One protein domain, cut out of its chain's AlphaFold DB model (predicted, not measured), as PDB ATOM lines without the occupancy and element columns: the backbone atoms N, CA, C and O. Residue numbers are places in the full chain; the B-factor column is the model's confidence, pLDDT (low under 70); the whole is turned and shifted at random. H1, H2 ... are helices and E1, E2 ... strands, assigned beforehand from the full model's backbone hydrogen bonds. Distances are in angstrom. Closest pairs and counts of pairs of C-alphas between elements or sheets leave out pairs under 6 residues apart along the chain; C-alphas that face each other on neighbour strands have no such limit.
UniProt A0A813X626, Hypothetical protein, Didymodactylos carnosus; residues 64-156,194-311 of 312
ATOM      1  N   SER A  64     226.876 252.019 158.711       87.00
ATOM      2  CA  SER A  64     226.381 253.228 158.047       87.00
ATOM      3  C   SER A  64     227.060 254.482 158.612       87.00
ATOM      4  O   SER A  64     227.447 254.526 159.782       87.00
ATOM      5  N   SER A  65     227.194 255.537 157.804       86.44
ATOM      6  CA  SER A  65     227.811 256.802 158.240       86.44
ATOM      7  C   SER A  65     227.157 257.386 159.502       86.44
ATOM      8  O   SER A  65     227.850 257.955 160.344       86.44
ATOM      9  N   ASN A  66     225.846 257.181 159.676       87.25
ATOM     10  CA  ASN A  66     225.106 257.616 160.863       87.25
ATOM     11  C   ASN A  66     225.506 256.825 162.118       87.25
ATOM     12  O   ASN A  66     225.727 257.418 163.171       87.25
ATOM     13  N   ASP A  67     225.666 255.504 162.000       89.94
ATOM     14  CA  ASP A  67     226.134 254.648 163.098       89.94
ATOM     15  C   ASP A  67     227.570 255.015 163.514       89.94
ATOM     16  O   ASP A  67     227.881 255.104 164.702       89.94
ATOM     17  N   ARG A  68     228.439 255.331 162.543       86.38
ATOM     18  CA  ARG A  68     229.802 255.820 162.816       86.38
ATOM     19  C   ARG A  68     229.798 257.126 163.611       86.38
ATOM     20  O   ARG A  68     230.548 257.238 164.579       86.38
ATOM     21  N   MET A  69     228.970 258.095 163.219       89.50
ATOM     22  CA  MET A  69     228.887 259.389 163.902       89.50
ATOM     23  C   MET A  69     228.315 259.257 165.317       89.50
ATOM     24  O   MET A  69     228.850 259.860 166.243       89.50
ATOM     25  N   SER A  70     227.283 258.427 165.507       92.50
ATOM     26  CA  SER A  70     226.728 258.151 166.839       92.50
ATOM     27  C   SER A  70     227.795 257.571 167.769       92.50
ATOM     28  O   SER A  70     228.018 258.091 168.858       92.50
ATOM     29  N   LYS A  71     228.535 256.560 167.300       90.12
ATOM     30  CA  LYS A  71     229.630 255.941 168.065       90.12
ATOM     31  C   LYS A  71     230.747 256.925 168.388       90.12
ATOM     32  O   LYS A  71     231.318 256.873 169.474       90.12
ATOM     33  N   PHE A  72     231.065 257.819 167.455       90.88
ATOM     34  CA  PHE A  72     232.038 258.877 167.700       90.88
ATOM     35  C   PHE A  72     231.562 259.824 168.809       90.88
ATOM     36  O   PHE A  72     232.319 260.100 169.738       90.88
ATOM     37  N   GLN A  73     230.298 260.253 168.770       93.31
ATOM     38  CA  GLN A  73     229.725 261.106 169.809       93.31
ATOM     39  C   GLN A  73     229.697 260.412 171.178       93.31
ATOM     40  O   GLN A  73     229.976 261.052 172.192       93.31
ATOM     41  N   ASP A  74     229.434 259.104 171.215       93.62
ATOM     42  CA  ASP A  74     229.482 258.315 172.448       93.62
ATOM     43  C   ASP A  74     230.885 258.301 173.064       93.62
ATOM     44  O   ASP A  74     231.024 258.422 174.280       93.62
ATOM     45  N   ILE A  75     231.934 258.188 172.240       90.94
ATOM     46  CA  ILE A  75     233.333 258.264 172.690       90.94
ATOM     47  C   ILE A  75     233.638 259.662 173.235       90.94
ATOM     48  O   ILE A  75     234.166 259.780 174.338       90.94
ATOM     49  N   VAL A  76     233.268 260.711 172.496       93.44
ATOM     50  CA  VAL A  76     233.467 262.112 172.903       93.44
ATOM     51  C   VAL A  76     232.817 262.387 174.256       93.44
ATOM     52  O   VAL A  76     233.465 262.928 175.147       93.44
ATOM     53  N   ASN A  77     231.569 261.951 174.440       93.69
ATOM     54  CA  ASN A  77     230.847 262.129 175.695       93.69
ATOM     55  C   ASN A  77     231.464 261.299 176.830       93.69
ATOM     56  O   ASN A  77     231.618 261.798 177.939       93.69
ATOM     57  N   ARG A  78     231.836 260.040 176.559       92.75
ATOM     58  CA  ARG A  78     232.387 259.120 177.566       92.75
ATOM     59  C   ARG A  78     233.713 259.597 178.145       92.75
ATOM     60  O   ARG A  78     233.956 259.384 179.327       92.75
ATOM     61  N   TYR A  79     234.568 260.177 177.312       92.00
ATOM     62  CA  TYR A  79     235.885 260.660 177.727       92.00
ATOM     63  C   TYR A  79     235.910 262.165 178.000       92.00
ATOM     64  O   TYR A  79     236.991 262.714 178.186       92.00
ATOM     65  N   GLU A  80     234.739 262.813 178.034       95.50
ATOM     66  CA  GLU A  80     234.601 264.247 178.305       95.50
ATOM     67  C   GLU A  80     235.505 265.090 177.388       95.50
ATOM     68  O   GLU A  80     236.167 266.029 177.831       95.50
ATOM     69  N   ILE A  81     235.577 264.717 176.108       93.94
ATOM     70  CA  ILE A  81     236.393 265.422 175.120       93.94
ATOM     71  C   ILE A  81     235.682 266.724 174.762       93.94
ATOM     72  O   ILE A  81     234.510 266.722 174.366       93.94
ATOM     73  N   ASN A  82     236.402 267.839 174.847       93.56
ATOM     74  CA  ASN A  82     235.911 269.130 174.399       93.56
ATOM     75  C   ASN A  82     235.430 269.052 172.933       93.56
ATOM     76  O   ASN A  82     236.083 268.459 172.073       93.56
ATOM     77  N   ARG A  83     234.283 269.663 172.614       92.12
ATOM     78  CA  ARG A  83     233.689 269.602 171.265       92.12
ATOM     79  C   ARG A  83     234.613 270.138 170.167       92.12
ATOM     80  O   ARG A  83     234.600 269.609 169.050       92.12
ATOM     81  N   ASP A  84     235.438 271.134 170.474       90.94
ATOM     82  CA  ASP A  84     236.407 271.679 169.524       90.94
ATOM     83  C   ASP A  84     237.512 270.659 169.230       90.94
ATOM     84  O   ASP A  84     237.879 270.443 168.072       90.94
ATOM     85  N   PHE A  85     237.988 269.956 170.259       91.88
ATOM     86  CA  PHE A  85     238.930 268.845 170.121       91.88
ATOM     87  C   PHE A  85     238.315 267.656 169.383       91.88
ATOM     88  O   PHE A  85     238.951 267.105 168.487       91.88
ATOM     89  N   ALA A  86     237.054 267.321 169.652       91.81
ATOM     90  CA  ALA A  86     236.332 266.285 168.921       91.81
ATOM     91  C   ALA A  86     236.224 266.603 167.419       91.81
ATOM     92  O   ALA A  86     236.433 265.736 166.572       91.81
ATOM     93  N   THR A  87     235.952 267.858 167.064       90.88
ATOM     94  CA  THR A  87     235.901 268.279 165.657       90.88
ATOM     95  C   THR A  87     237.254 268.088 164.977       90.88
ATOM     96  O   THR A  87     237.323 267.563 163.867       90.88
ATOM     97  N   ARG A  88     238.337 268.448 165.671       89.94
ATOM     98  CA  ARG A  88     239.708 268.307 165.174       89.94
ATOM     99  C   ARG A  88     240.156 266.848 165.076       89.94
ATOM    100  O   ARG A  88     240.807 266.505 164.095       89.94
ATOM    101  N   LEU A  89     239.739 265.977 165.998       90.50
ATOM    102  CA  LEU A  89     240.022 264.535 165.936       90.50
ATOM    103  C   LEU A  89     239.569 263.904 164.617       90.50
ATOM    104  O   LEU A  89     240.187 262.949 164.151       90.50
ATOM    105  N   ARG A  90     238.525 264.444 163.976       88.94
ATOM    106  CA  ARG A  90     238.074 263.963 162.663       88.94
ATOM    107  C   ARG A  90     239.131 264.130 161.573       88.94
ATOM    108  O   ARG A  90     239.090 263.394 160.597       88.94
ATOM    109  N   HIS A  91     240.094 265.037 161.732       87.31
ATOM    110  CA  HIS A  91     241.215 265.168 160.797       87.31
ATOM    111  C   HIS A  91     242.151 263.958 160.808       87.31
ATOM    112  O   HIS A  91     242.904 263.791 159.854       87.31
ATOM    113  N   LEU A  92     242.091 263.116 161.846       88.38
ATOM    114  CA  LEU A  92     242.813 261.846 161.893       88.38
ATOM    115  C   LEU A  92     242.128 260.753 161.058       88.38
ATOM    116  O   LEU A  92     242.650 259.646 160.939       88.38
ATOM    117  N   GLU A  93     240.968 261.030 160.456       86.31
ATOM    118  CA  GLU A  93     240.380 260.124 159.473       86.31
ATOM    119  C   GLU A  93     241.342 259.949 158.286       86.31
ATOM    120  O   GLU A  93     241.839 260.915 157.709       86.31
ATOM    121  N   GLY A  94     241.645 258.692 157.952       84.94
ATOM    122  CA  GLY A  94     242.634 258.344 156.928       84.94
ATOM    123  C   GLY A  94     244.084 258.297 157.422       84.94
ATOM    124  O   GLY A  94     244.963 257.943 156.636       84.94
ATOM    125  N   TYR A  95     244.345 258.598 158.700       88.56
ATOM    126  CA  TYR A  95     245.654 258.337 159.290       88.56
ATOM    127  C   TYR A  95     245.812 256.856 159.642       88.56
ATOM    128  O   TYR A  95     244.912 256.221 160.199       88.56
ATOM    129  N   GLU A  96     246.994 256.321 159.362       89.00
ATOM    130  CA  GLU A  96     247.501 255.139 160.042       89.00
ATOM    131  C   GLU A  96     248.297 255.590 161.267       89.00
ATOM    132  O   GLU A  96     249.166 256.455 161.160       89.00
ATOM    133  N   ILE A  97     247.984 255.028 162.436       90.00
ATOM    134  CA  ILE A  97     248.637 255.404 163.692       90.00
ATOM    135  C   ILE A  97     249.471 254.222 164.174       90.00
ATOM    136  O   ILE A  97     248.952 253.120 164.371       90.00
ATOM    137  N   VAL A  98     250.765 254.453 164.370       91.62
ATOM    138  CA  VAL A  98     251.716 253.456 164.865       91.62
ATOM    139  C   VAL A  98     252.251 253.916 166.211       91.62
ATOM    140  O   VAL A  98     252.840 254.986 166.316       91.62
ATOM    141  N   PHE A  99     252.073 253.092 167.235       91.62
ATOM    142  CA  PHE A  99     252.684 253.291 168.540       91.62
ATOM    143  C   PHE A  99     253.948 252.444 168.633       91.62
ATOM    144  O   PHE A  99     253.914 251.237 168.382       91.62
ATOM    145  N   ILE A 100     255.046 253.077 169.017       90.56
ATOM    146  CA  ILE A 100     256.276 252.431 169.454       90.56
ATOM    147  C   ILE A 100     256.333 252.665 170.956       90.56
ATOM    148  O   ILE A 100     256.521 253.789 171.411       90.56
ATOM    149  N   VAL A 101     256.094 251.616 171.728       88.44
ATOM    150  CA  VAL A 101     256.097 251.716 173.183       88.44
ATOM    151  C   VAL A 101     257.412 251.131 173.665       88.44
ATOM    152  O   VAL A 101     257.658 249.929 173.493       88.44
ATOM    153  N   ASP A 102     258.267 252.002 174.195       82.81
ATOM    154  CA  ASP A 102     259.480 251.576 174.868       82.81
ATOM    155  C   ASP A 102     259.115 250.880 176.170       82.81
ATOM    156  O   ASP A 102     258.279 251.359 176.929       82.81
ATOM    157  N   ASP A 103     259.714 249.721 176.387       69.19
ATOM    158  CA  ASP A 103     259.498 248.884 177.555       69.19
ATOM    159  C   ASP A 103     260.741 248.783 178.422       69.19
ATOM    160  O   ASP A 103     260.926 247.785 179.116       69.19
ATOM    161  N   SER A 104     261.551 249.847 178.445       65.88
ATOM    162  CA  SER A 104     262.495 250.063 179.531       65.88
ATOM    163  C   SER A 104     261.744 249.814 180.850       65.88
ATOM    164  O   SER A 104     260.627 250.298 181.053       65.88
ATOM    165  N   GLY A 105     262.284 248.941 181.704       56.25
ATOM    166  CA  GLY A 105     261.614 248.296 182.851       56.25
ATOM    167  C   GLY A 105     260.960 249.202 183.914       56.25
ATOM    168  O   GLY A 105     260.588 248.734 184.983       56.25
ATOM    169  N   SER A 106     260.779 250.497 183.668       54.00
ATOM    170  CA  SER A 106     259.875 251.367 184.419       54.00
ATOM    171  C   SER A 106     258.390 251.081 184.148       54.00
ATOM    172  O   SER A 106     257.563 251.324 185.030       54.00
ATOM    173  N   MET A 107     258.032 250.483 183.004       55.72
ATOM    174  CA  MET A 107     256.642 250.119 182.672       55.72
ATOM    175  C   MET A 107     256.181 248.765 183.252       55.72
ATOM    176  O   MET A 107     255.282 248.126 182.705       55.72
ATOM    177  N   ASN A 108     256.756 248.324 184.377       51.59
ATOM    178  CA  ASN A 108     256.513 247.025 185.038       51.59
ATOM    179  C   ASN A 108     255.108 246.840 185.654       51.59
ATOM    180  O   ASN A 108     254.909 246.068 186.598       51.59
ATOM    181  N   ALA A 109     254.094 247.533 185.142       47.59
ATOM    182  CA  ALA A 109     252.720 247.178 185.443       47.59
ATOM    183  C   ALA A 109     252.423 245.786 184.867       47.59
ATOM    184  O   ALA A 109     252.840 245.500 183.744       47.59
ATOM    185  N   PRO A 110     251.653 244.936 185.563       47.06
ATOM    186  CA  PRO A 110     251.102 243.740 184.952       47.06
ATOM    187  C   PRO A 110     250.114 244.167 183.856       47.06
ATOM    188  O   PRO A 110     248.915 244.313 184.095       47.06
ATOM    189  N   LEU A 111     250.624 244.402 182.646       45.94
ATOM    190  CA  LEU A 111     249.850 244.304 181.420       45.94
ATOM    191  C   LEU A 111     249.367 242.858 181.371       45.94
ATOM    192  O   LEU A 111     250.149 241.951 181.086       45.94
ATOM    193  N   ASP A 112     248.115 242.684 181.788       44.88
ATOM    194  CA  ASP A 112     247.282 241.484 181.721       44.88
ATOM    195  C   ASP A 112     248.034 240.251 181.200       44.88
ATOM    196  O   ASP A 112     248.183 240.092 179.993       44.88
ATOM    197  N   ILE A 113     248.577 239.430 182.111       47.44
ATOM    198  CA  ILE A 113     249.214 238.106 181.899       47.44
ATOM    199  C   ILE A 113     250.318 237.987 180.819       47.44
ATOM    200  O   ILE A 113     250.935 236.930 180.695       47.44
ATOM    201  N   THR A 114     250.602 239.036 180.048       46.19
ATOM    202  CA  THR A 114     251.371 238.953 178.797       46.19
ATOM    203  C   THR A 114     252.865 239.167 179.046       46.19
ATOM    204  O   THR A 114     253.698 238.657 178.299       46.19
ATOM    205  N   PHE A 115     253.219 239.853 180.137       46.97
ATOM    206  CA  PHE A 115     254.601 240.111 180.544       46.97
ATOM    207  C   PHE A 115     254.827 239.598 181.969       46.97
ATOM    208  O   PHE A 115     254.907 240.359 182.926       46.97
ATOM    209  N   VAL A 116     254.878 238.271 182.123       56.53
ATOM    210  CA  VAL A 116     255.233 237.616 183.400       56.53
ATOM    211  C   VAL A 116     256.682 237.930 183.802       56.53
ATOM    212  O   VAL A 116     257.010 237.929 184.985       56.53
ATOM    213  N   VAL A 117     257.533 238.230 182.820       58.31
ATOM    214  CA  VAL A 117     258.909 238.689 183.013       58.31
ATOM    215  C   VAL A 117     258.993 240.127 182.504       58.31
ATOM    216  O   VAL A 117     258.610 240.357 181.349       58.31
ATOM    217  N   PRO A 118     259.450 241.084 183.334       58.25
ATOM    218  CA  PRO A 118     259.639 242.451 182.893       58.25
ATOM    219  C   PRO A 118     260.663 242.474 181.752       58.25
ATOM    220  O   PRO A 118     261.694 241.798 181.838       58.25
ATOM    221  N   PRO A 119     260.382 243.190 180.657       58.75
ATOM    222  CA  PRO A 119     261.374 243.390 179.619       58.75
ATOM    223  C   PRO A 119     262.597 244.101 180.210       58.75
ATOM    224  O   PRO A 119     262.491 245.118 180.891       58.75
ATOM    225  N   ALA A 120     263.763 243.511 179.976       62.25
ATOM    226  CA  ALA A 120     265.060 244.058 180.335       62.25
ATOM    227  C   ALA A 120     265.941 243.997 179.088       62.25
ATOM    228  O   ALA A 120     265.967 242.973 178.397       62.25
ATOM    229  N   GLY A 121     266.635 245.085 178.781       69.00
ATOM    230  CA  GLY A 121     267.478 245.164 177.597       69.00
ATOM    231  C   GLY A 121     267.599 246.581 177.048       69.00
ATOM    232  O   GLY A 121     267.048 247.510 177.634       69.00
ATOM    233  N   PRO A 122     268.326 246.736 175.929       77.25
ATOM    234  CA  PRO A 122     268.455 248.015 175.248       77.25
ATOM    235  C   PRO A 122     267.085 248.555 174.816       77.25
ATOM    236  O   PRO A 122     266.133 247.796 174.621       77.25
ATOM    237  N   THR A 123     267.038 249.858 174.562       83.69
ATOM    238  CA  THR A 123     265.911 250.602 173.993       83.69
ATOM    239  C   THR A 123     266.190 250.868 172.502       83.69
ATOM    240  O   THR A 123     266.612 251.967 172.123       83.69
ATOM    241  N   PRO A 124     265.993 249.882 171.597       87.00
ATOM    242  CA  PRO A 124     266.360 249.986 170.185       87.00
ATOM    243  C   PRO A 124     265.332 250.808 169.382       87.00
ATOM    244  O   PRO A 124     264.844 250.372 168.341       87.00
ATOM    245  N   ILE A 125     264.995 252.021 169.834       90.31
ATOM    246  CA  ILE A 125     264.022 252.907 169.167       90.31
ATOM    247  C   ILE A 125     264.460 253.208 167.729       90.31
ATOM    248  O   ILE A 125     263.638 253.221 166.815       90.31
ATOM    249  N   VAL A 126     265.759 253.414 167.506       91.94
ATOM    250  CA  VAL A 126     266.326 253.768 166.196       91.94
ATOM    251  C   VAL A 126     266.070 252.698 165.122       91.94
ATOM    252  O   VAL A 126     265.446 253.024 164.105       91.94
ATOM    253  N   PRO A 127     266.520 251.434 165.273       91.81
ATOM    254  CA  PRO A 127     266.300 250.413 164.245       91.81
ATOM    255  C   PRO A 127     264.811 250.132 164.018       91.81
ATOM    256  O   PRO A 127     264.399 249.865 162.889       91.81
ATOM    257  N   ILE A 128     263.994 250.269 165.060       91.38
ATOM    258  CA  ILE A 128     262.543 250.113 164.991       91.38
ATOM    259  C   ILE A 128     261.903 251.217 164.177       91.38
ATOM    260  O   ILE A 128     261.122 250.934 163.271       91.38
ATOM    261  N   LEU A 129     262.231 252.469 164.482       92.69
ATOM    262  CA  LEU A 129     261.695 253.611 163.764       92.69
ATOM    263  C   LEU A 129     262.068 253.514 162.285       92.69
ATOM    264  O   LEU A 129     261.203 253.663 161.427       92.69
ATOM    265  N   ARG A 130     263.320 253.158 161.975       93.69
ATOM    266  CA  ARG A 130     263.749 252.884 160.597       93.69
ATOM    267  C   ARG A 130     262.944 251.761 159.948       93.69
ATOM    268  O   ARG A 130     262.565 251.891 158.787       93.69
ATOM    269  N   GLN A 131     262.677 250.670 160.667       92.44
ATOM    270  CA  GLN A 131     261.858 249.577 160.146       92.44
ATOM    271  C   GLN A 131     260.435 250.045 159.832       92.44
ATOM    272  O   GLN A 131     259.950 249.790 158.737       92.44
ATOM    273  N   VAL A 132     259.793 250.780 160.746       91.44
ATOM    274  CA  VAL A 132     258.454 251.350 160.536       91.44
ATOM    275  C   VAL A 132     258.449 252.291 159.330       91.44
ATOM    276  O   VAL A 132     257.570 252.179 158.480       91.44
ATOM    277  N   LEU A 133     259.441 253.180 159.219       91.81
ATOM    278  CA  LEU A 133     259.559 254.109 158.096       91.81
ATOM    279  C   LEU A 133     259.729 253.376 156.759       91.81
ATOM    280  O   LEU A 133     259.071 253.752 155.793       91.81
ATOM    281  N   ARG A 134     260.555 252.322 156.702       91.69
ATOM    282  CA  ARG A 134     260.735 251.494 155.496       91.69
ATOM    283  C   ARG A 134     259.470 250.731 155.126       91.69
ATOM    284  O   ARG A 134     259.029 250.829 153.986       91.69
ATOM    285  N   ASP A 135     258.875 250.019 156.084       90.69
ATOM    286  CA  ASP A 135     257.651 249.235 155.875       90.69
ATOM    287  C   ASP A 135     256.526 250.108 155.321       90.69
ATOM    288  O   ASP A 135     255.761 249.684 154.459       90.69
ATOM    289  N   LYS A 136     256.431 251.342 155.822       88.94
ATOM    290  CA  LYS A 136     255.357 252.267 155.473       88.94
ATOM    291  C   LYS A 136     255.678 253.190 154.315       88.94
ATOM    292  O   LYS A 136     254.770 253.859 153.833       88.94
ATOM    293  N   GLN A 137     256.912 253.209 153.811       86.75
ATOM    294  CA  GLN A 137     257.334 254.147 152.769       86.75
ATOM    295  C   GLN A 137     256.448 254.087 151.517       86.75
ATOM    296  O   GLN A 137     256.138 255.134 150.946       86.75
ATOM    297  N   ALA A 138     256.023 252.885 151.117       83.75
ATOM    298  CA  ALA A 138     255.131 252.689 149.977       83.75
ATOM    299  C   ALA A 138     253.682 253.123 150.275       83.75
ATOM    300  O   ALA A 138     253.039 253.731 149.426       83.75
ATOM    301  N   GLU A 139     253.186 252.864 151.490       82.88
ATOM    302  CA  GLU A 139     251.810 253.182 151.907       82.88
ATOM    303  C   GLU A 139     251.602 254.685 152.179       82.88
ATOM    304  O   GLU A 139     250.494 255.203 152.037       82.88
ATOM    305  N   ILE A 140     252.668 255.408 152.536       79.25
ATOM    306  CA  ILE A 140     252.616 256.838 152.882       79.25
ATOM    307  C   ILE A 140     252.150 257.724 151.712       79.25
ATOM    308  O   ILE A 140     251.642 258.821 151.934       79.25
ATOM    309  N   GLN A 141     252.278 257.266 150.462       74.88
ATOM    310  CA  GLN A 141     251.739 258.004 149.311       74.88
ATOM    311  C   GLN A 141     250.203 258.051 149.317       74.88
ATOM    312  O   GLN A 141     249.609 258.998 148.806       74.88
ATOM    313  N   GLU A 142     249.560 257.048 149.913       72.56
ATOM    314  CA  GLU A 142     248.102 256.929 149.948       72.56
ATOM    315  C   GLU A 142     247.507 257.430 151.266       72.56
ATOM    316  O   GLU A 142     246.363 257.886 151.300       72.56
ATOM    317  N   ARG A 143     248.263 257.325 152.367       74.56
ATOM    318  CA  ARG A 143     247.778 257.601 153.725       74.56
ATOM    319  C   ARG A 143     248.775 258.407 154.530       74.56
ATOM    320  O   ARG A 143     249.986 258.259 154.412       74.56
ATOM    321  N   LYS A 144     248.248 259.220 155.439       84.38
ATOM    322  CA  LYS A 144     249.082 259.932 156.407       84.38
ATOM    323  C   LYS A 144     249.470 258.966 157.525       84.38
ATOM    324  O   LYS A 144     248.621 258.243 158.035       84.38
ATOM    325  N   LEU A 145     250.740 258.949 157.909       85.31
ATOM    326  CA  LEU A 145     251.249 258.121 159.003       85.31
ATOM    327  C   LEU A 145     251.518 259.006 160.219       85.31
ATOM    328  O   LEU A 145     252.238 259.986 160.074       85.31
ATOM    329  N   LEU A 146     250.987 258.660 161.391       86.19
ATOM    330  CA  LEU A 146     251.324 259.270 162.683       86.19
ATOM    331  C   LEU A 146     252.068 258.244 163.538       86.19
ATOM    332  O   LEU A 146     251.564 257.140 163.751       86.19
ATOM    333  N   ILE A 147     253.244 258.613 164.042       87.31
ATOM    334  CA  ILE A 147     254.035 257.765 164.934       87.31
ATOM    335  C   ILE A 147     254.001 258.352 166.341       87.31
ATOM    336  O   ILE A 147     254.264 259.537 166.531       87.31
ATOM    337  N   LEU A 148     253.689 257.515 167.324       87.06
ATOM    338  CA  LEU A 148     253.653 257.877 168.736       87.06
ATOM    339  C   LEU A 148     254.693 257.042 169.471       87.06
ATOM    340  O   LEU A 148     254.640 255.816 169.408       87.06
ATOM    341  N   ILE A 149     255.639 257.696 170.135       85.81
ATOM    342  CA  ILE A 149     256.719 257.024 170.858       85.81
ATOM    343  C   ILE A 149     256.550 257.308 172.341       85.81
ATOM    344  O   ILE A 149     256.675 258.455 172.753       85.81
ATOM    345  N   ALA A 150     256.252 256.288 173.140       84.56
ATOM    346  CA  ALA A 150     256.157 256.431 174.590       84.56
ATOM    347  C   ALA A 150     257.459 255.960 175.234       84.56
ATOM    348  O   ALA A 150     257.915 254.858 174.931       84.56
ATOM    349  N   THR A 151     258.034 256.793 176.099       83.12
ATOM    350  CA  THR A 151     259.276 256.518 176.831       83.12
ATOM    351  C   THR A 151     259.134 256.965 178.286       83.12
ATOM    352  O   THR A 151     258.432 257.938 178.572       83.12
ATOM    353  N   ALA A 152     259.747 256.234 179.215       76.75
ATOM    354  CA  ALA A 152     259.672 256.483 180.651       76.75
ATOM    355  C   ALA A 152     261.018 256.184 181.317       76.75
ATOM    356  O   ALA A 152     261.696 255.224 180.952       76.75
ATOM    357  N   LYS A 153     261.351 256.964 182.348       73.81
ATOM    358  CA  LYS A 153     262.442 256.688 183.285       73.81
ATOM    359  C   LYS A 153     261.846 256.217 184.613       73.81
ATOM    360  O   LYS A 153     260.847 256.783 185.049       73.81
ATOM    361  N   PRO A 154     262.421 255.214 185.298       60.06
ATOM    362  CA  PRO A 154     262.009 254.902 186.655       60.06
ATOM    363  C   PRO A 154     262.523 255.989 187.603       60.06
ATOM    364  O   PRO A 154     263.712 256.314 187.599       60.06
ATOM    365  N   ASP A 155     261.640 256.513 188.454       57.44
ATOM    366  CA  ASP A 155     261.988 257.520 189.461       57.44
ATOM    367  C   ASP A 155     263.200 257.079 190.300       57.44
ATOM    368  O   ASP A 155     263.132 256.127 191.079       57.44
ATOM    369  N   SER A 156     264.318 257.799 190.195       53.31
ATOM    370  CA  SER A 156     265.554 257.495 190.937       53.31
ATOM    371  C   SER A 156     265.398 257.708 192.450       53.31
ATOM    372  O   SER A 156     266.216 257.248 193.247       53.31
ATOM    373  N   GLY A 194     242.769 251.500 182.842       36.59
ATOM    374  CA  GLY A 194     243.315 252.681 182.193       36.59
ATOM    375  C   GLY A 194     244.568 252.287 181.415       36.59
ATOM    376  O   GLY A 194     245.633 252.177 182.015       36.59
ATOM    377  N   MET A 195     244.438 252.120 180.096       34.06
ATOM    378  CA  MET A 195     245.533 251.845 179.147       34.06
ATOM    379  C   MET A 195     246.636 252.927 179.152       34.06
ATOM    380  O   MET A 195     247.693 252.749 178.568       34.06
ATOM    381  N   PHE A 196     246.398 254.035 179.854       33.50
ATOM    382  CA  PHE A 196     247.321 255.153 180.033       33.50
ATOM    383  C   PHE A 196     247.342 255.687 181.474       33.50
ATOM    384  O   PHE A 196     247.654 256.852 181.732       33.50
ATOM    385  N   ARG A 197     246.968 254.866 182.458       36.19
ATOM    386  CA  ARG A 197     247.397 255.170 183.824       36.19
ATOM    387  C   ARG A 197     248.905 254.910 183.839       36.19
ATOM    388  O   ARG A 197     249.331 253.832 183.466       36.19
ATOM    389  N   CYS A 198     249.721 255.905 184.167       33.84
ATOM    390  CA  CYS A 198     251.145 255.676 184.389       33.84
ATOM    391  C   CYS A 198     251.271 254.747 185.610       33.84
ATOM    392  O   CYS A 198     250.802 255.084 186.703       33.84
ATOM    393  N   TRP A 199     251.785 253.539 185.385       39.28
ATOM    394  CA  TRP A 199     251.887 252.455 186.358       39.28
ATOM    395  C   TRP A 199     253.361 252.063 186.467       39.28
ATOM    396  O   TRP A 199     253.894 251.417 185.570       39.28
ATOM    397  N   ILE A 200     254.001 252.441 187.570       35.94
ATOM    398  CA  ILE A 200     255.405 252.123 187.842       35.94
ATOM    399  C   ILE A 200     255.451 251.276 189.116       35.94
ATOM    400  O   ILE A 200     254.978 251.705 190.173       35.94
ATOM    401  N   ARG A 201     256.010 250.064 189.031       37.19
ATOM    402  CA  ARG A 201     256.444 249.268 190.188       37.19
ATOM    403  C   ARG A 201     257.899 248.868 189.957       37.19
ATOM    404  O   ARG A 201     258.193 248.175 188.994       37.19
ATOM    405  N   GLN A 202     258.790 249.328 190.827       41.66
ATOM    406  CA  GLN A 202     260.224 249.056 190.731       41.66
ATOM    407  C   GLN A 202     260.572 247.676 191.297       41.66
ATOM    408  O   GLN A 202     260.018 247.267 192.323       41.66
ATOM    409  N   ASP A 203     261.503 247.003 190.623       44.19
ATOM    410  CA  ASP A 203     262.234 245.841 191.123       44.19
ATOM    411  C   ASP A 203     263.582 246.351 191.678       44.19
ATOM    412  O   ASP A 203     264.328 246.983 190.928       44.19
ATOM    413  N   PRO A 204     263.873 246.201 192.983       46.28
ATOM    414  CA  PRO A 204     265.022 246.846 193.626       46.28
ATOM    415  C   PRO A 204     266.401 246.273 193.247       46.28
ATOM    416  O   PRO A 204     267.400 246.883 193.621       46.28
ATOM    417  N   ASP A 205     266.475 245.161 192.508       47.62
ATOM    418  CA  ASP A 205     267.735 244.434 192.265       47.62
ATOM    419  C   ASP A 205     268.294 244.555 190.825       47.62
ATOM    420  O   ASP A 205     269.324 243.955 190.507       47.62
ATOM    421  N   ALA A 206     267.669 245.341 189.938       50.41
ATOM    422  CA  ALA A 206     268.176 245.581 188.581       50.41
ATOM    423  C   ALA A 206     269.158 246.772 188.551       50.41
ATOM    424  O   ALA A 206     268.825 247.870 188.994       50.41
ATOM    425  N   GLY A 207     270.369 246.560 188.021       48.47
ATOM    426  CA  GLY A 207     271.393 247.601 187.846       48.47
ATOM    427  C   GLY A 207     270.836 248.863 187.170       48.47
ATOM    428  O   GLY A 207     270.127 248.786 186.173       48.47
ATOM    429  N   MET A 208     271.132 250.017 187.764       47.56
ATOM    430  CA  MET A 208     270.265 251.203 187.805       47.56
ATOM    431  C   MET A 208     270.386 252.185 186.617       47.56
ATOM    432  O   MET A 208     269.688 253.197 186.611       47.56
ATOM    433  N   ASP A 209     271.207 251.907 185.599       52.56
ATOM    434  CA  ASP A 209     271.610 252.942 184.628       52.56
ATOM    435  C   ASP A 209     270.898 252.902 183.255       52.56
ATOM    436  O   ASP A 209     270.893 253.919 182.564       52.56
ATOM    437  N   ASP A 210     270.233 251.801 182.874       51.12
ATOM    438  CA  ASP A 210     269.713 251.609 181.497       51.12
ATOM    439  C   ASP A 210     268.182 251.756 181.350       51.12
ATOM    440  O   ASP A 210     267.610 251.455 180.304       51.12
ATOM    441  N   LEU A 211     267.476 252.199 182.394       55.12
ATOM    442  CA  LEU A 211     266.006 252.241 182.403       55.12
ATOM    443  C   LEU A 211     265.418 253.612 182.036       55.12
ATOM    444  O   LEU A 211     264.208 253.794 182.112       55.12
ATOM    445  N   ASP A 212     266.240 254.590 181.667       66.44
ATOM    446  CA  ASP A 212     265.826 255.990 181.497       66.44
ATOM    447  C   ASP A 212     265.038 256.285 180.209       66.44
ATOM    448  O   ASP A 212     264.640 257.429 179.978       66.44
ATOM    449  N   GLY A 213     264.794 255.262 179.384       72.44
ATOM    450  CA  GLY A 213     264.064 255.394 178.129       72.44
ATOM    451  C   GLY A 213     264.824 256.196 177.065       72.44
ATOM    452  O   GLY A 213     264.243 256.642 176.065       72.44
ATOM    453  N   ILE A 214     266.131 256.400 177.271       85.38
ATOM    454  CA  ILE A 214     267.030 256.977 176.281       85.38
ATOM    455  C   ILE A 214     267.243 255.943 175.168       85.38
ATOM    456  O   ILE A 214     267.528 254.782 175.453       85.38
ATOM    457  N   PRO A 215     267.151 256.336 173.884       88.19
ATOM    458  CA  PRO A 215     267.455 255.428 172.784       88.19
ATOM    459  C   PRO A 215     268.868 254.863 172.930       88.19
ATOM    460  O   PRO A 215     269.822 255.623 173.108       88.19
ATOM    461  N   THR A 216     269.011 253.548 172.792       88.88
ATOM    462  CA  THR A 216     270.310 252.873 172.793       88.88
ATOM    463  C   THR A 216     270.565 252.151 171.474       88.88
ATOM    464  O   THR A 216     269.635 251.734 170.778       88.88
ATOM    465  N   ASP A 217     271.839 251.972 171.140       88.19
ATOM    466  CA  ASP A 217     272.269 251.109 170.045       88.19
ATOM    467  C   ASP A 217     272.151 249.614 170.413       88.19
ATOM    468  O   ASP A 217     271.703 249.240 171.501       88.19
ATOM    469  N   GLU A 218     272.557 248.739 169.491       84.00
ATOM    470  CA  GLU A 218     272.563 247.279 169.692       84.00
ATOM    471  C   GLU A 218     273.476 246.830 170.845       84.00
ATOM    472  O   GLU A 218     273.299 245.740 171.385       84.00
ATOM    473  N   GLY A 219     274.446 247.661 171.232       86.44
ATOM    474  CA  GLY A 219     275.341 247.424 172.360       86.44
ATOM    475  C   GLY A 219     274.850 248.028 173.677       86.44
ATOM    476  O   GLY A 219     275.625 248.046 174.629       86.44
ATOM    477  N   GLY A 220     273.623 248.562 173.732       84.75
ATOM    478  CA  GLY A 220     273.081 249.234 174.918       84.75
ATOM    479  C   GLY A 220     273.669 250.622 175.177       84.75
ATOM    480  O   GLY A 220     273.399 251.226 176.207       84.75
ATOM    481  N   ARG A 221     274.464 251.180 174.257       88.06
ATOM    482  CA  ARG A 221     275.053 252.514 174.435       88.06
ATOM    483  C   ARG A 221     274.065 253.576 173.984       88.06
ATOM    484  O   ARG A 221     273.436 253.425 172.941       88.06
ATOM    485  N   ARG A 222     273.982 254.687 174.720       90.12
ATOM    486  CA  ARG A 222     273.128 255.836 174.373       90.12
ATOM    487  C   ARG A 222     273.375 256.306 172.934       90.12
ATOM    488  O   ARG A 222     274.501 256.641 172.572       90.12
ATOM    489  N   ASP A 223     272.304 256.396 172.153       92.00
ATOM    490  CA  ASP A 223     272.331 256.668 170.712       92.00
ATOM    491  C   ASP A 223     271.347 257.777 170.285       92.00
ATOM    492  O   ASP A 223     270.639 257.718 169.276       92.00
ATOM    493  N   ILE A 224     271.320 258.851 171.078       93.38
ATOM    494  CA  ILE A 224     270.481 260.038 170.843       93.38
ATOM    495  C   ILE A 224     270.773 260.668 169.470       93.38
ATOM    496  O   ILE A 224     269.855 261.073 168.759       93.38
ATOM    497  N   LYS A 225     272.050 260.719 169.065       95.81
ATOM    498  CA  LYS A 225     272.478 261.350 167.803       95.81
ATOM    499  C   LYS A 225     271.956 260.615 166.573       95.81
ATOM    500  O   LYS A 225     271.594 261.260 165.591       95.81
ATOM    501  N   THR A 226     271.905 259.286 166.606       95.62
ATOM    502  CA  THR A 226     271.365 258.531 165.473       95.62
ATOM    503  C   THR A 226     269.852 258.676 165.405       95.62
ATOM    504  O   THR A 226     269.324 258.846 164.307       95.62
ATOM    505  N   LEU A 227     269.149 258.703 166.545       94.56
ATOM    506  CA  LEU A 227     267.714 259.002 166.546       94.56
ATOM    507  C   LEU A 227     267.431 260.395 165.963       94.56
ATOM    508  O   LEU A 227     266.568 260.532 165.097       94.56
ATOM    509  N   GLU A 228     268.206 261.405 166.361       95.19
ATOM    510  CA  GLU A 228     268.121 262.754 165.791       95.19
ATOM    511  C   GLU A 228     268.318 262.745 164.271       95.19
ATOM    512  O   GLU A 228     267.551 263.364 163.528       95.19
ATOM    513  N   HIS A 229     269.333 262.014 163.800       95.25
ATOM    514  CA  HIS A 229     269.630 261.888 162.380       95.25
ATOM    515  C   HIS A 229     268.456 261.268 161.610       95.25
ATOM    516  O   HIS A 229     268.066 261.797 160.568       95.25
ATOM    517  N   VAL A 230     267.837 260.209 162.145       94.00
ATOM    518  CA  VAL A 230     266.649 259.584 161.542       94.00
ATOM    519  C   VAL A 230     265.504 260.594 161.428       94.00
ATOM    520  O   VAL A 230     264.899 260.728 160.362       94.00
ATOM    521  N   LEU A 231     265.230 261.350 162.497       93.12
ATOM    522  CA  LEU A 231     264.135 262.327 162.538       93.12
ATOM    523  C   LEU A 231     264.343 263.515 161.581       93.12
ATOM    524  O   LEU A 231     263.360 264.033 161.033       93.12
ATOM    525  N   LYS A 232     265.596 263.948 161.384       91.88
ATOM    526  CA  LYS A 232     265.957 265.089 160.523       91.88
ATOM    527  C   LYS A 232     266.149 264.723 159.054       91.88
ATOM    528  O   LYS A 232     265.798 265.527 158.193       91.88
ATOM    529  N   HIS A 233     266.736 263.563 158.763       91.69
ATOM    530  CA  HIS A 233     267.278 263.269 157.433       91.69
ATOM    531  C   HIS A 233     266.678 262.029 156.772       91.69
ATOM    532  O   HIS A 233     266.504 262.025 155.556       91.69
ATOM    533  N   GLU A 234     266.340 260.991 157.538       91.62
ATOM    534  CA  GLU A 234     265.787 259.751 156.967       91.62
ATOM    535  C   GLU A 234     264.264 259.808 156.831       91.62
ATOM    536  O   GLU A 234     263.680 259.204 155.927       91.62
ATOM    537  N   ARG A 235     263.600 260.580 157.694       87.94
ATOM    538  CA  ARG A 235     262.190 260.907 157.525       87.94
ATOM    539  C   ARG A 235     262.042 261.818 156.308       87.94
ATOM    540  O   ARG A 235     262.317 263.011 156.387       87.94
ATOM    541  N   ASN A 236     261.595 261.243 155.191       74.50
ATOM    542  CA  ASN A 236     261.435 261.959 153.925       74.50
ATOM    543  C   ASN A 236     260.704 263.309 154.136       74.50
ATOM    544  O   ASN A 236     259.526 263.300 154.517       74.50
ATOM    545  N   PRO A 237     261.356 264.460 153.869       63.31
ATOM    546  CA  PRO A 237     260.787 265.781 154.130       63.31
ATOM    547  C   PRO A 237     259.528 266.069 153.299       63.31
ATOM    548  O   PRO A 237     258.684 266.857 153.729       63.31
ATOM    549  N   ALA A 238     259.344 265.398 152.157       65.19
ATOM    550  CA  ALA A 238     258.127 265.516 151.353       65.19
ATOM    551  C   ALA A 238     256.892 264.921 152.055       65.19
ATOM    552  O   ALA A 238     255.777 265.394 151.850       65.19
ATOM    553  N   ASN A 239     257.093 263.922 152.919       66.75
ATOM    554  CA  ASN A 239     256.010 263.115 153.481       66.75
ATOM    555  C   ASN A 239     255.529 263.596 154.861       66.75
ATOM    556  O   ASN A 239     254.525 263.092 155.357       66.75
ATOM    557  N   ARG A 240     256.227 264.566 155.482       74.12
ATOM    558  CA  ARG A 240     255.832 265.258 156.729       74.12
ATOM    559  C   ARG A 240     255.329 264.340 157.854       74.12
ATOM    560  O   ARG A 240     254.423 264.737 158.577       74.12
ATOM    561  N   ILE A 241     255.880 263.130 157.991       89.19
ATOM    562  CA  ILE A 241     255.385 262.109 158.933       89.19
ATOM    563  C   ILE A 241     255.452 262.666 160.363       89.19
ATOM    564  O   ILE A 241     256.558 262.860 160.883       89.19
ATOM    565  N   PRO A 242     254.311 262.948 161.010       91.56
ATOM    566  CA  PRO A 242     254.303 263.428 162.376       91.56
ATOM    567  C   PRO A 242     254.846 262.381 163.342       91.56
ATOM    568  O   PRO A 242     254.459 261.211 163.274       91.56
ATOM    569  N   VAL A 243     255.720 262.814 164.246       93.00
ATOM    570  CA  VAL A 243     256.198 261.995 165.363       93.00
ATOM    571  C   VAL A 243     255.898 262.739 166.656       93.00
ATOM    572  O   VAL A 243     256.406 263.840 166.847       93.00
ATOM    573  N   THR A 244     255.094 262.146 167.531       94.44
ATOM    574  CA  THR A 244     254.878 262.672 168.885       94.44
ATOM    575  C   THR A 244     255.579 261.760 169.881       94.44
ATOM    576  O   THR A 244     255.297 260.560 169.930       94.44
ATOM    577  N   PHE A 245     256.467 262.320 170.691       94.50
ATOM    578  CA  PHE A 245     256.993 261.648 171.870       94.50
ATOM    579  C   PHE A 245     256.060 261.900 173.052       94.50
ATOM    580  O   PHE A 245     255.626 263.027 173.273       94.50
ATOM    581  N   ILE A 246     255.748 260.850 173.800       92.94
ATOM    582  CA  ILE A 246     255.030 260.923 175.067       92.94
ATOM    583  C   ILE A 246     256.070 260.662 176.151       92.94
ATOM    584  O   ILE A 246     256.525 259.525 176.317       92.94
ATOM    585  N   ALA A 247     256.474 261.729 176.830       91.06
ATOM    586  CA  ALA A 247     257.432 261.686 177.917       91.06
ATOM    587  C   ALA A 247     256.709 261.334 179.220       91.06
ATOM    588  O   ALA A 247     255.958 262.126 179.781       91.06
ATOM    589  N   CYS A 248     256.935 260.122 179.713       86.81
ATOM    590  CA  CYS A 248     256.357 259.627 180.958       86.81
ATOM    591  C   CYS A 248     257.364 259.747 182.115       86.81
ATOM    592  O   CYS A 248     257.601 258.779 182.835       86.81
ATOM    593  N   THR A 249     257.991 260.911 182.272       84.81
ATOM    594  CA  THR A 249     258.923 261.211 183.369       84.81
ATOM    595  C   THR A 249     258.819 262.689 183.735       84.81
ATOM    596  O   THR A 249     258.491 263.511 182.886       84.81
ATOM    597  N   ASP A 250     259.063 263.015 185.000       82.00
ATOM    598  CA  ASP A 250     259.175 264.384 185.507       82.00
ATOM    599  C   ASP A 250     260.635 264.862 185.611       82.00
ATOM    600  O   ASP A 250     260.897 265.951 186.118       82.00
ATOM    601  N   ASP A 251     261.585 264.054 185.131       84.88
ATOM    602  CA  ASP A 251     262.999 264.403 185.077       84.88
ATOM    603  C   ASP A 251     263.316 265.181 183.791       84.88
ATOM    604  O   ASP A 251     263.592 264.604 182.730       84.88
ATOM    605  N   ASP A 252     263.287 266.510 183.907       84.94
ATOM    606  CA  ASP A 252     263.589 267.451 182.824       84.94
ATOM    607  C   ASP A 252     264.959 267.202 182.172       84.94
ATOM    608  O   ASP A 252     265.113 267.412 180.964       84.94
ATOM    609  N   ASP A 253     265.955 266.722 182.927       85.19
ATOM    610  CA  ASP A 253     267.294 266.465 182.390       85.19
ATOM    611  C   ASP A 253     267.277 265.277 181.419       85.19
ATOM    612  O   ASP A 253     267.978 265.276 180.400       85.19
ATOM    613  N   CYS A 254     266.428 264.281 181.684       82.56
ATOM    614  CA  CYS A 254     266.277 263.109 180.827       82.56
ATOM    615  C   CYS A 254     265.525 263.409 179.531       82.56
ATOM    616  O   CYS A 254     265.840 262.813 178.502       82.56
ATOM    617  N   ILE A 255     264.585 264.352 179.546       87.56
ATOM    618  CA  ILE A 255     263.801 264.729 178.358       87.56
ATOM    619  C   ILE A 255     264.297 266.013 177.689       87.56
ATOM    620  O   ILE A 255     263.778 266.409 176.646       87.56
ATOM    621  N   GLY A 256     265.345 266.650 178.218       90.75
ATOM    622  CA  GLY A 256     265.867 267.917 177.704       90.75
ATOM    623  C   GLY A 256     266.243 267.875 176.219       90.75
ATOM    624  O   GLY A 256     266.028 268.848 175.489       90.75
ATOM    625  N   TYR A 257     266.736 266.732 175.728       92.94
ATOM    626  CA  TYR A 257     267.017 266.556 174.300       92.94
ATOM    627  C   TYR A 257     265.733 266.499 173.456       92.94
ATOM    628  O   TYR A 257     265.693 267.116 172.391       92.94
ATOM    629  N   LEU A 258     264.671 265.848 173.947       93.12
ATOM    630  CA  LEU A 258     263.359 265.820 173.298       93.12
ATOM    631  C   LEU A 258     262.762 267.230 173.253       93.12
ATOM    632  O   LEU A 258     262.371 267.685 172.183       93.12
ATOM    633  N   ASN A 259     262.801 267.971 174.362       91.44
ATOM    634  CA  ASN A 259     262.326 269.360 174.427       91.44
ATOM    635  C   ASN A 259     263.090 270.300 173.480       91.44
ATOM    636  O   ASN A 259     262.540 271.273 172.957       91.44
ATOM    637  N   SER A 260     264.374 270.023 173.234       94.62
ATOM    638  CA  SER A 260     265.145 270.715 172.199       94.62
ATOM    639  C   SER A 260     264.689 270.319 170.790       94.62
ATOM    640  O   SER A 260     264.545 271.180 169.921       94.62
ATOM    641  N   TRP A 261     264.439 269.033 170.541       94.25
ATOM    642  CA  TRP A 261     263.987 268.537 169.239       94.25
ATOM    643  C   TRP A 261     262.596 269.002 168.868       94.25
ATOM    644  O   TRP A 261     262.396 269.375 167.718       94.25
ATOM    645  N   ASP A 262     261.683 269.041 169.829       92.19
ATOM    646  CA  ASP A 262     260.371 269.648 169.687       92.19
ATOM    647  C   ASP A 262     260.509 271.028 169.019       92.19
ATOM    648  O   ASP A 262     259.942 271.296 167.965       92.19
ATOM    649  N   LYS A 263     261.383 271.895 169.530       92.12
ATOM    650  CA  LYS A 263     261.572 273.255 168.994       92.12
ATOM    651  C   LYS A 263     262.299 273.306 167.646       92.12
ATOM    652  O   LYS A 263     262.084 274.242 166.879       92.12
ATOM    653  N   ASN A 264     263.182 272.346 167.373       93.50
ATOM    654  CA  ASN A 264     264.175 272.445 166.295       93.50
ATOM    655  C   ASN A 264     263.970 271.457 165.135       93.50
ATOM    656  O   ASN A 264     264.643 271.574 164.110       93.50
ATOM    657  N   ILE A 265     263.081 270.474 165.273       91.44
ATOM    658  CA  ILE A 265     262.798 269.464 164.255       91.44
ATOM    659  C   ILE A 265     261.339 269.601 163.828       91.44
ATOM    660  O   ILE A 265     260.414 269.348 164.593       91.44
ATOM    661  N   ALA A 266     261.120 269.968 162.564       89.56
ATOM    662  CA  ALA A 266     259.774 270.092 162.015       89.56
ATOM    663  C   ALA A 266     258.978 268.790 162.187       89.56
ATOM    664  O   ALA A 266     259.517 267.700 162.009       89.56
ATOM    665  N   HIS A 267     257.682 268.892 162.479       90.62
ATOM    666  CA  HIS A 267     256.792 267.738 162.648       90.62
ATOM    667  C   HIS A 267     257.206 266.747 163.751       90.62
ATOM    668  O   HIS A 267     256.854 265.567 163.677       90.62
ATOM    669  N   VAL A 268     257.991 267.192 164.727       92.81
ATOM    670  CA  VAL A 268     258.198 266.489 165.993       92.81
ATOM    671  C   VAL A 268     257.478 267.281 167.071       92.81
ATOM    672  O   VAL A 268     257.540 268.508 167.061       92.81
ATOM    673  N   ASP A 269     256.773 266.579 167.947       93.81
ATOM    674  CA  ASP A 269     256.184 267.159 169.150       93.81
ATOM    675  C   ASP A 269     256.523 266.286 170.360       93.81
ATOM    676  O   ASP A 269     256.776 265.084 170.216       93.81
ATOM    677  N   VAL A 270     256.551 266.890 171.539       93.44
ATOM    678  CA  VAL A 270     256.817 266.219 172.810       93.44
ATOM    679  C   VAL A 270     255.712 266.613 173.770       93.44
ATOM    680  O   VAL A 270     255.443 267.790 173.985       93.44
ATOM    681  N   VAL A 271     255.038 265.609 174.315       92.94
ATOM    682  CA  VAL A 271     253.931 265.786 175.247       92.94
ATOM    683  C   VAL A 271     254.295 265.096 176.549       92.94
ATOM    684  O   VAL A 271     254.656 263.917 176.540       92.94
ATOM    685  N   ASP A 272     254.181 265.823 177.653       91.50
ATOM    686  CA  ASP A 272     254.412 265.282 178.990       91.50
ATOM    687  C   ASP A 272     253.297 264.329 179.414       91.50
ATOM    688  O   ASP A 272     252.244 264.229 178.782       91.50
ATOM    689  N   ASP A 273     253.484 263.649 180.542       89.94
ATOM    690  CA  ASP A 273     252.414 262.880 181.150       89.94
ATOM    691  C   ASP A 273     251.210 263.776 181.507       89.94
ATOM    692  O   ASP A 273     251.329 264.968 181.805       89.94
ATOM    693  N   TYR A 274     250.019 263.173 181.551       91.88
ATOM    694  CA  TYR A 274     248.766 263.889 181.809       91.88
ATOM    695  C   TYR A 274     248.807 264.810 183.038       91.88
ATOM    696  O   TYR A 274     248.160 265.857 183.036       91.88
ATOM    697  N   ARG A 275     249.501 264.430 184.119       91.19
ATOM    698  CA  ARG A 275     249.518 265.234 185.346       91.19
ATOM    699  C   ARG A 275     250.335 266.498 185.158       91.19
ATOM    700  O   ARG A 275     249.881 267.546 185.617       91.19
ATOM    701  N   ASN A 276     251.505 266.396 184.541       91.19
ATOM    702  CA  ASN A 276     252.363 267.545 184.289       91.19
ATOM    703  C   ASN A 276     251.730 268.452 183.237       91.19
ATOM    704  O   ASN A 276     251.453 269.610 183.547       91.19
ATOM    705  N   GLU A 277     251.279 267.885 182.121       93.50
ATOM    706  CA  GLU A 277     250.549 268.608 181.079       93.50
ATOM    707  C   GLU A 277     249.330 269.366 181.639       93.50
ATOM    708  O   GLU A 277     249.114 270.550 181.375       93.50
ATOM    709  N   LYS A 278     248.533 268.718 182.498       93.69
ATOM    710  CA  LYS A 278     247.391 269.372 183.144       93.69
ATOM    711  C   LYS A 278     247.816 270.522 184.053       93.69
ATOM    712  O   LYS A 278     247.122 271.538 184.084       93.69
ATOM    713  N   LYS A 279     248.901 270.382 184.821       94.06
ATOM    714  CA  LYS A 279     249.406 271.481 185.661       94.06
ATOM    715  C   LYS A 279     249.812 272.664 184.789       94.06
ATOM    716  O   LYS A 279     249.431 273.784 185.113       94.06
ATOM    717  N   GLU A 280     250.522 272.426 183.691       93.25
ATOM    718  CA  GLU A 280     250.944 273.478 182.764       93.25
ATOM    719  C   GLU A 280     249.755 274.200 182.137       93.25
ATOM    720  O   GLU A 280     249.661 275.427 182.213       93.25
ATOM    721  N   ILE A 281     248.783 273.448 181.618       93.25
ATOM    722  CA  ILE A 281     247.558 274.020 181.055       93.25
ATOM    723  C   ILE A 281     246.814 274.847 182.104       93.25
ATOM    724  O   ILE A 281     246.397 275.962 181.807       93.25
ATOM    725  N   LEU A 282     246.664 274.352 183.335       93.88
ATOM    726  CA  LEU A 282     245.991 275.097 184.404       93.88
ATOM    727  C   LEU A 282     246.787 276.325 184.868       93.88
ATOM    728  O   LEU A 282     246.181 277.299 185.315       93.88
ATOM    729  N   ASN A 283     248.115 276.306 184.756       95.62
ATOM    730  CA  ASN A 283     248.958 277.465 185.047       95.62
ATOM    731  C   ASN A 283     248.794 278.563 183.985       95.62
ATOM    732  O   ASN A 283     248.778 279.739 184.336       95.62
ATOM    733  N   VAL A 284     248.630 278.190 182.712       95.00
ATOM    734  CA  VAL A 284     248.466 279.134 181.593       95.00
ATOM    735  C   VAL A 284     247.016 279.609 181.437       95.00
ATOM    736  O   VAL A 284     246.767 280.803 181.302       95.00
ATOM    737  N   GLN A 285     246.049 278.689 181.455       95.19
ATOM    738  CA  GLN A 285     244.623 278.957 181.206       95.19
ATOM    739  C   GLN A 285     243.839 279.296 182.485       95.19
ATOM    740  O   GLN A 285     242.715 279.794 182.423       95.19
ATOM    741  N   GLY A 286     244.420 279.029 183.658       96.31
ATOM    742  CA  GLY A 286     243.807 279.242 184.965       96.31
ATOM    743  C   GLY A 286     243.150 277.989 185.556       96.31
ATOM    744  O   GLY A 286     242.714 277.073 184.860       96.31
ATOM    745  N   LYS A 287     243.022 277.971 186.891       94.69
ATOM    746  CA  LYS A 287     242.531 276.817 187.677       94.69
ATOM    747  C   LYS A 287     241.113 276.346 187.322       94.69
ATOM    748  O   LYS A 287     240.759 275.221 187.658       94.69
ATOM    749  N   GLY A 288     240.301 277.206 186.706       95.56
ATOM    750  CA  GLY A 288     238.933 276.888 186.285       95.56
ATOM    751  C   GLY A 288     238.829 276.272 184.890       95.56
ATOM    752  O   GLY A 288     237.727 275.921 184.478       95.56
ATOM    753  N   PHE A 289     239.938 276.157 184.153       95.44
ATOM    754  CA  PHE A 289     239.917 275.629 182.797       95.44
ATOM    755  C   PHE A 289     239.601 274.120 182.799       95.44
ATOM    756  O   PHE A 289     240.306 273.343 183.455       95.44
ATOM    757  N   PRO A 290     238.549 273.675 182.088       93.00
ATOM    758  CA  PRO A 290     238.182 272.270 182.044       93.00
ATOM    759  C   PRO A 290     239.128 271.522 181.100       93.00
ATOM    760  O   PRO A 290     238.944 271.542 179.889       93.00
ATOM    761  N   PHE A 291     240.144 270.871 181.669       94.56
ATOM    762  CA  PHE A 291     241.030 269.959 180.945       94.56
ATOM    763  C   PHE A 291     240.836 268.528 181.450       94.56
ATOM    764  O   PHE A 291     241.210 268.190 182.590       94.56
ATOM    765  N   SER A 292     240.191 267.712 180.619       94.25
ATOM    766  CA  SER A 292     239.881 266.315 180.901       94.25
ATOM    767  C   SER A 292     241.013 265.383 180.466       94.25
ATOM    768  O   SER A 292     241.967 265.760 179.785       94.25
ATOM    769  N   TYR A 293     240.901 264.116 180.858       94.00
ATOM    770  CA  TYR A 293     241.806 263.088 180.357       94.00
ATOM    771  C   TYR A 293     241.586 262.810 178.856       94.00
ATOM    772  O   TYR A 293     242.537 262.526 178.131       94.00
ATOM    773  N   GLY A 294     240.345 262.929 178.368       93.44
ATOM    774  CA  GLY A 294     240.053 262.819 176.941       93.44
ATOM    775  C   GLY A 294     240.721 263.927 176.132       93.44
ATOM    776  O   GLY A 294     241.291 263.645 175.081       93.44
ATOM    777  N   ASP A 295     240.728 265.157 176.651       93.31
ATOM    778  CA  ASP A 295     241.407 266.299 176.030       93.31
ATOM    779  C   ASP A 295     242.913 266.057 175.882       93.31
ATOM    780  O   ASP A 295     243.488 266.326 174.828       93.31
ATOM    781  N   TYR A 296     243.539 265.478 176.908       94.31
ATOM    782  CA  TYR A 296     244.938 265.061 176.862       94.31
ATOM    783  C   TYR A 296     245.212 264.028 175.766       94.31
ATOM    784  O   TYR A 296     246.149 264.191 174.987       94.31
ATOM    785  N   VAL A 297     244.368 262.998 175.645       92.38
ATOM    786  CA  VAL A 297     244.508 262.004 174.570       92.38
ATOM    787  C   VAL A 297     244.391 262.673 173.200       92.38
ATOM    788  O   VAL A 297     245.167 262.355 172.301       92.38
ATOM    789  N   VAL A 298     243.475 263.635 173.033       92.69
ATOM    790  CA  VAL A 298     243.402 264.406 171.784       92.69
ATOM    791  C   VAL A 298     244.681 265.196 171.548       92.69
ATOM    792  O   VAL A 298     245.195 265.151 170.431       92.69
ATOM    793  N   LYS A 299     245.214 265.873 172.575       91.69
ATOM    794  CA  LYS A 299     246.486 266.596 172.476       91.69
ATOM    795  C   LYS A 299     247.586 265.669 171.966       91.69
ATOM    796  O   LYS A 299     248.185 265.987 170.952       91.69
ATOM    797  N   VAL A 300     247.778 264.499 172.573       92.31
ATOM    798  CA  VAL A 300     248.784 263.504 172.152       92.31
ATOM    799  C   VAL A 300     248.604 263.083 170.689       92.31
ATOM    800  O   VAL A 300     249.562 263.079 169.915       92.31
ATOM    801  N   LEU A 301     247.374 262.748 170.290       91.19
ATOM    802  CA  LEU A 301     247.076 262.269 168.935       91.19
ATOM    803  C   LEU A 301     247.234 263.351 167.860       91.19
ATOM    804  O   LEU A 301     247.396 263.039 166.684       91.19
ATOM    805  N   MET A 302     247.137 264.619 168.240       88.75
ATOM    806  CA  MET A 302     247.096 265.737 167.306       88.75
ATOM    807  C   MET A 302     248.260 266.714 167.463       88.75
ATOM    808  O   MET A 302     248.304 267.693 166.720       88.75
ATOM    809  N   ALA A 303     249.166 266.462 168.406       81.50
ATOM    810  CA  ALA A 303     250.188 267.379 168.902       81.50
ATOM    811  C   ALA A 303     250.890 268.123 167.745       81.50
ATOM    812  O   ALA A 303     250.762 269.340 167.562       81.50
ATOM    813  N   VAL A 304     251.421 267.343 166.805       77.12
ATOM    814  CA  VAL A 304     252.113 267.850 165.619       77.12
ATOM    815  C   VAL A 304     251.212 268.646 164.650       77.12
ATOM    816  O   VAL A 304     251.682 269.605 164.033       77.12
ATOM    817  N   ASP A 305     249.927 268.292 164.481       71.62
ATOM    818  CA  ASP A 305     249.006 269.041 163.595       71.62
ATOM    819  C   ASP A 305     248.657 270.413 164.191       71.62
ATOM    820  O   ASP A 305     248.552 271.397 163.453       71.62
ATOM    821  N   PHE A 306     248.540 270.514 165.521       63.91
ATOM    822  CA  PHE A 306     248.260 271.785 166.188       63.91
ATOM    823  C   PHE A 306     249.381 272.800 165.962       63.91
ATOM    824  O   PHE A 306     249.100 273.957 165.662       63.91
ATOM    825  N   ARG A 307     250.649 272.399 166.004       65.50
ATOM    826  CA  ARG A 307     251.741 273.374 165.898       65.50
ATOM    827  C   ARG A 307     251.854 274.034 164.527       65.50
ATOM    828  O   ARG A 307     252.110 275.234 164.426       65.50
ATOM    829  N   THR A 308     251.595 273.274 163.463       54.47
ATOM    830  CA  THR A 308     251.728 273.769 162.082       54.47
ATOM    831  C   THR A 308     250.698 274.833 161.697       54.47
ATOM    832  O   THR A 308     250.945 275.593 160.765       54.47
ATOM    833  N   LYS A 309     249.561 274.913 162.402       50.56
ATOM    834  CA  LYS A 309     248.465 275.846 162.080       50.56
ATOM    835  C   LYS A 309     248.452 277.130 162.913       50.56
ATOM    836  O   LYS A 309     247.765 278.063 162.521       50.56
ATOM    837  N   TYR A 310     249.189 277.184 164.025       46.34
ATOM    838  CA  TYR A 310     249.192 278.334 164.949       46.34
ATOM    839  C   TYR A 310     250.573 278.988 165.124       46.34
ATOM    840  O   TYR A 310     250.727 279.860 165.971       46.34
ATOM    841  N   SER A 311     251.570 278.591 164.325       41.72
ATOM    842  CA  SER A 311     252.912 279.208 164.308       41.72
ATOM    843  C   SER A 311     253.079 280.257 163.191       41.72
ATOM    844  O   SER A 311     254.199 280.480 162.736       41.72
TER     845      SER A 311
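What this domain is: This is residues 64 to 156 and 194 to 311 of the 312 residues of the protein "Hypothetical protein" of Didymodactylos carnosus (UniProt A0A813X626). A twisted parallel sheet of four strands forms the core, with H3 and H5 over one face, H4 between these two helices but off the sheet, and H7 slantwise over the other face. H2 packs on H7, and H1 makes the far end beyond it, where residues 64 to 71 stick out. The printed part has 211 residues, with seven named helices and four named strands in the order H1 H2 E1 H3 E2 H4 E3 H5 E4 H6 H7; the sheet order is E1 E2 E3 E4 and the class is mixed. The whole is compact, with a radius of gyration of the C-alphas of 18.0 A and spans of 52 by 40 by 37 A.

How they stand to each other: H1, residues 65 to 78, and H2, residues 83 to 92, are close but not clearly touching; their closest C-alphas are Val 76 and Ala 86, 6.4 A. E1, residues 95 to 101, is the parallel neighbour of E2, residues 144 to 151, with N 96 and O 144 2.8 A apart. H3, residues 125 to 136, lies over both at a height over the sheet of 10.2 A. H4, residues 224 to 234, touches residues 125 to 130 of H3 alone, closest at the C-alphas of Val 126 and Leu 227, 5.4 A. E3, residues 243 to 247, is parallel to E2, N 244 and O 147 being 2.9 A apart, and to E4, residues 268 to 272, with N 245 and O 269 at 2.8 A. H5, residues 252 to 264, lies over E3 and E4 on the same face as H3. E1, H3, E2 and E3, H5, E4 are strand-helix-strand units, parallel neighbour strands with a helix between, with right-handed crossovers. H6, residues 274 to 285, only grazes the sheet. H7, residues 293 to 310, is on the opposite face, giving three layers, helices on both faces of a sheet; its residues 295 to 302 alone touch H2, closest at the C-alphas of Phe 85 and Val 298, 6.5 A. In H1, H3, H4 and H6 every O i to N i+4 pair is within hydrogen-bond range; H2 has 3 of 6, H5 6 of 9, H7 9 of 14.

Where its parts are: H1 begins at C-alpha 65 (227.811, 256.802, 158.240) and is 20.0 A long. E2 measures 23.1 A. H7, 22.9 A, has a kink of 75 degrees near residue 304 and ends at C-alpha 310 (249.192, 278.334, 164.949).

The domain as a whole: The C-alphas farthest apart, Asn 66 and Asp 205, are 54.6 A apart. Residues 157 to 193 are not printed; the gap from C-alpha 156 to C-alpha 194 is 24.4 A. The link E1 to H3 is long. Mean pLDDT of the printed part is 80.4; residues 103 to 121 and 194 to 212 are among those under 70.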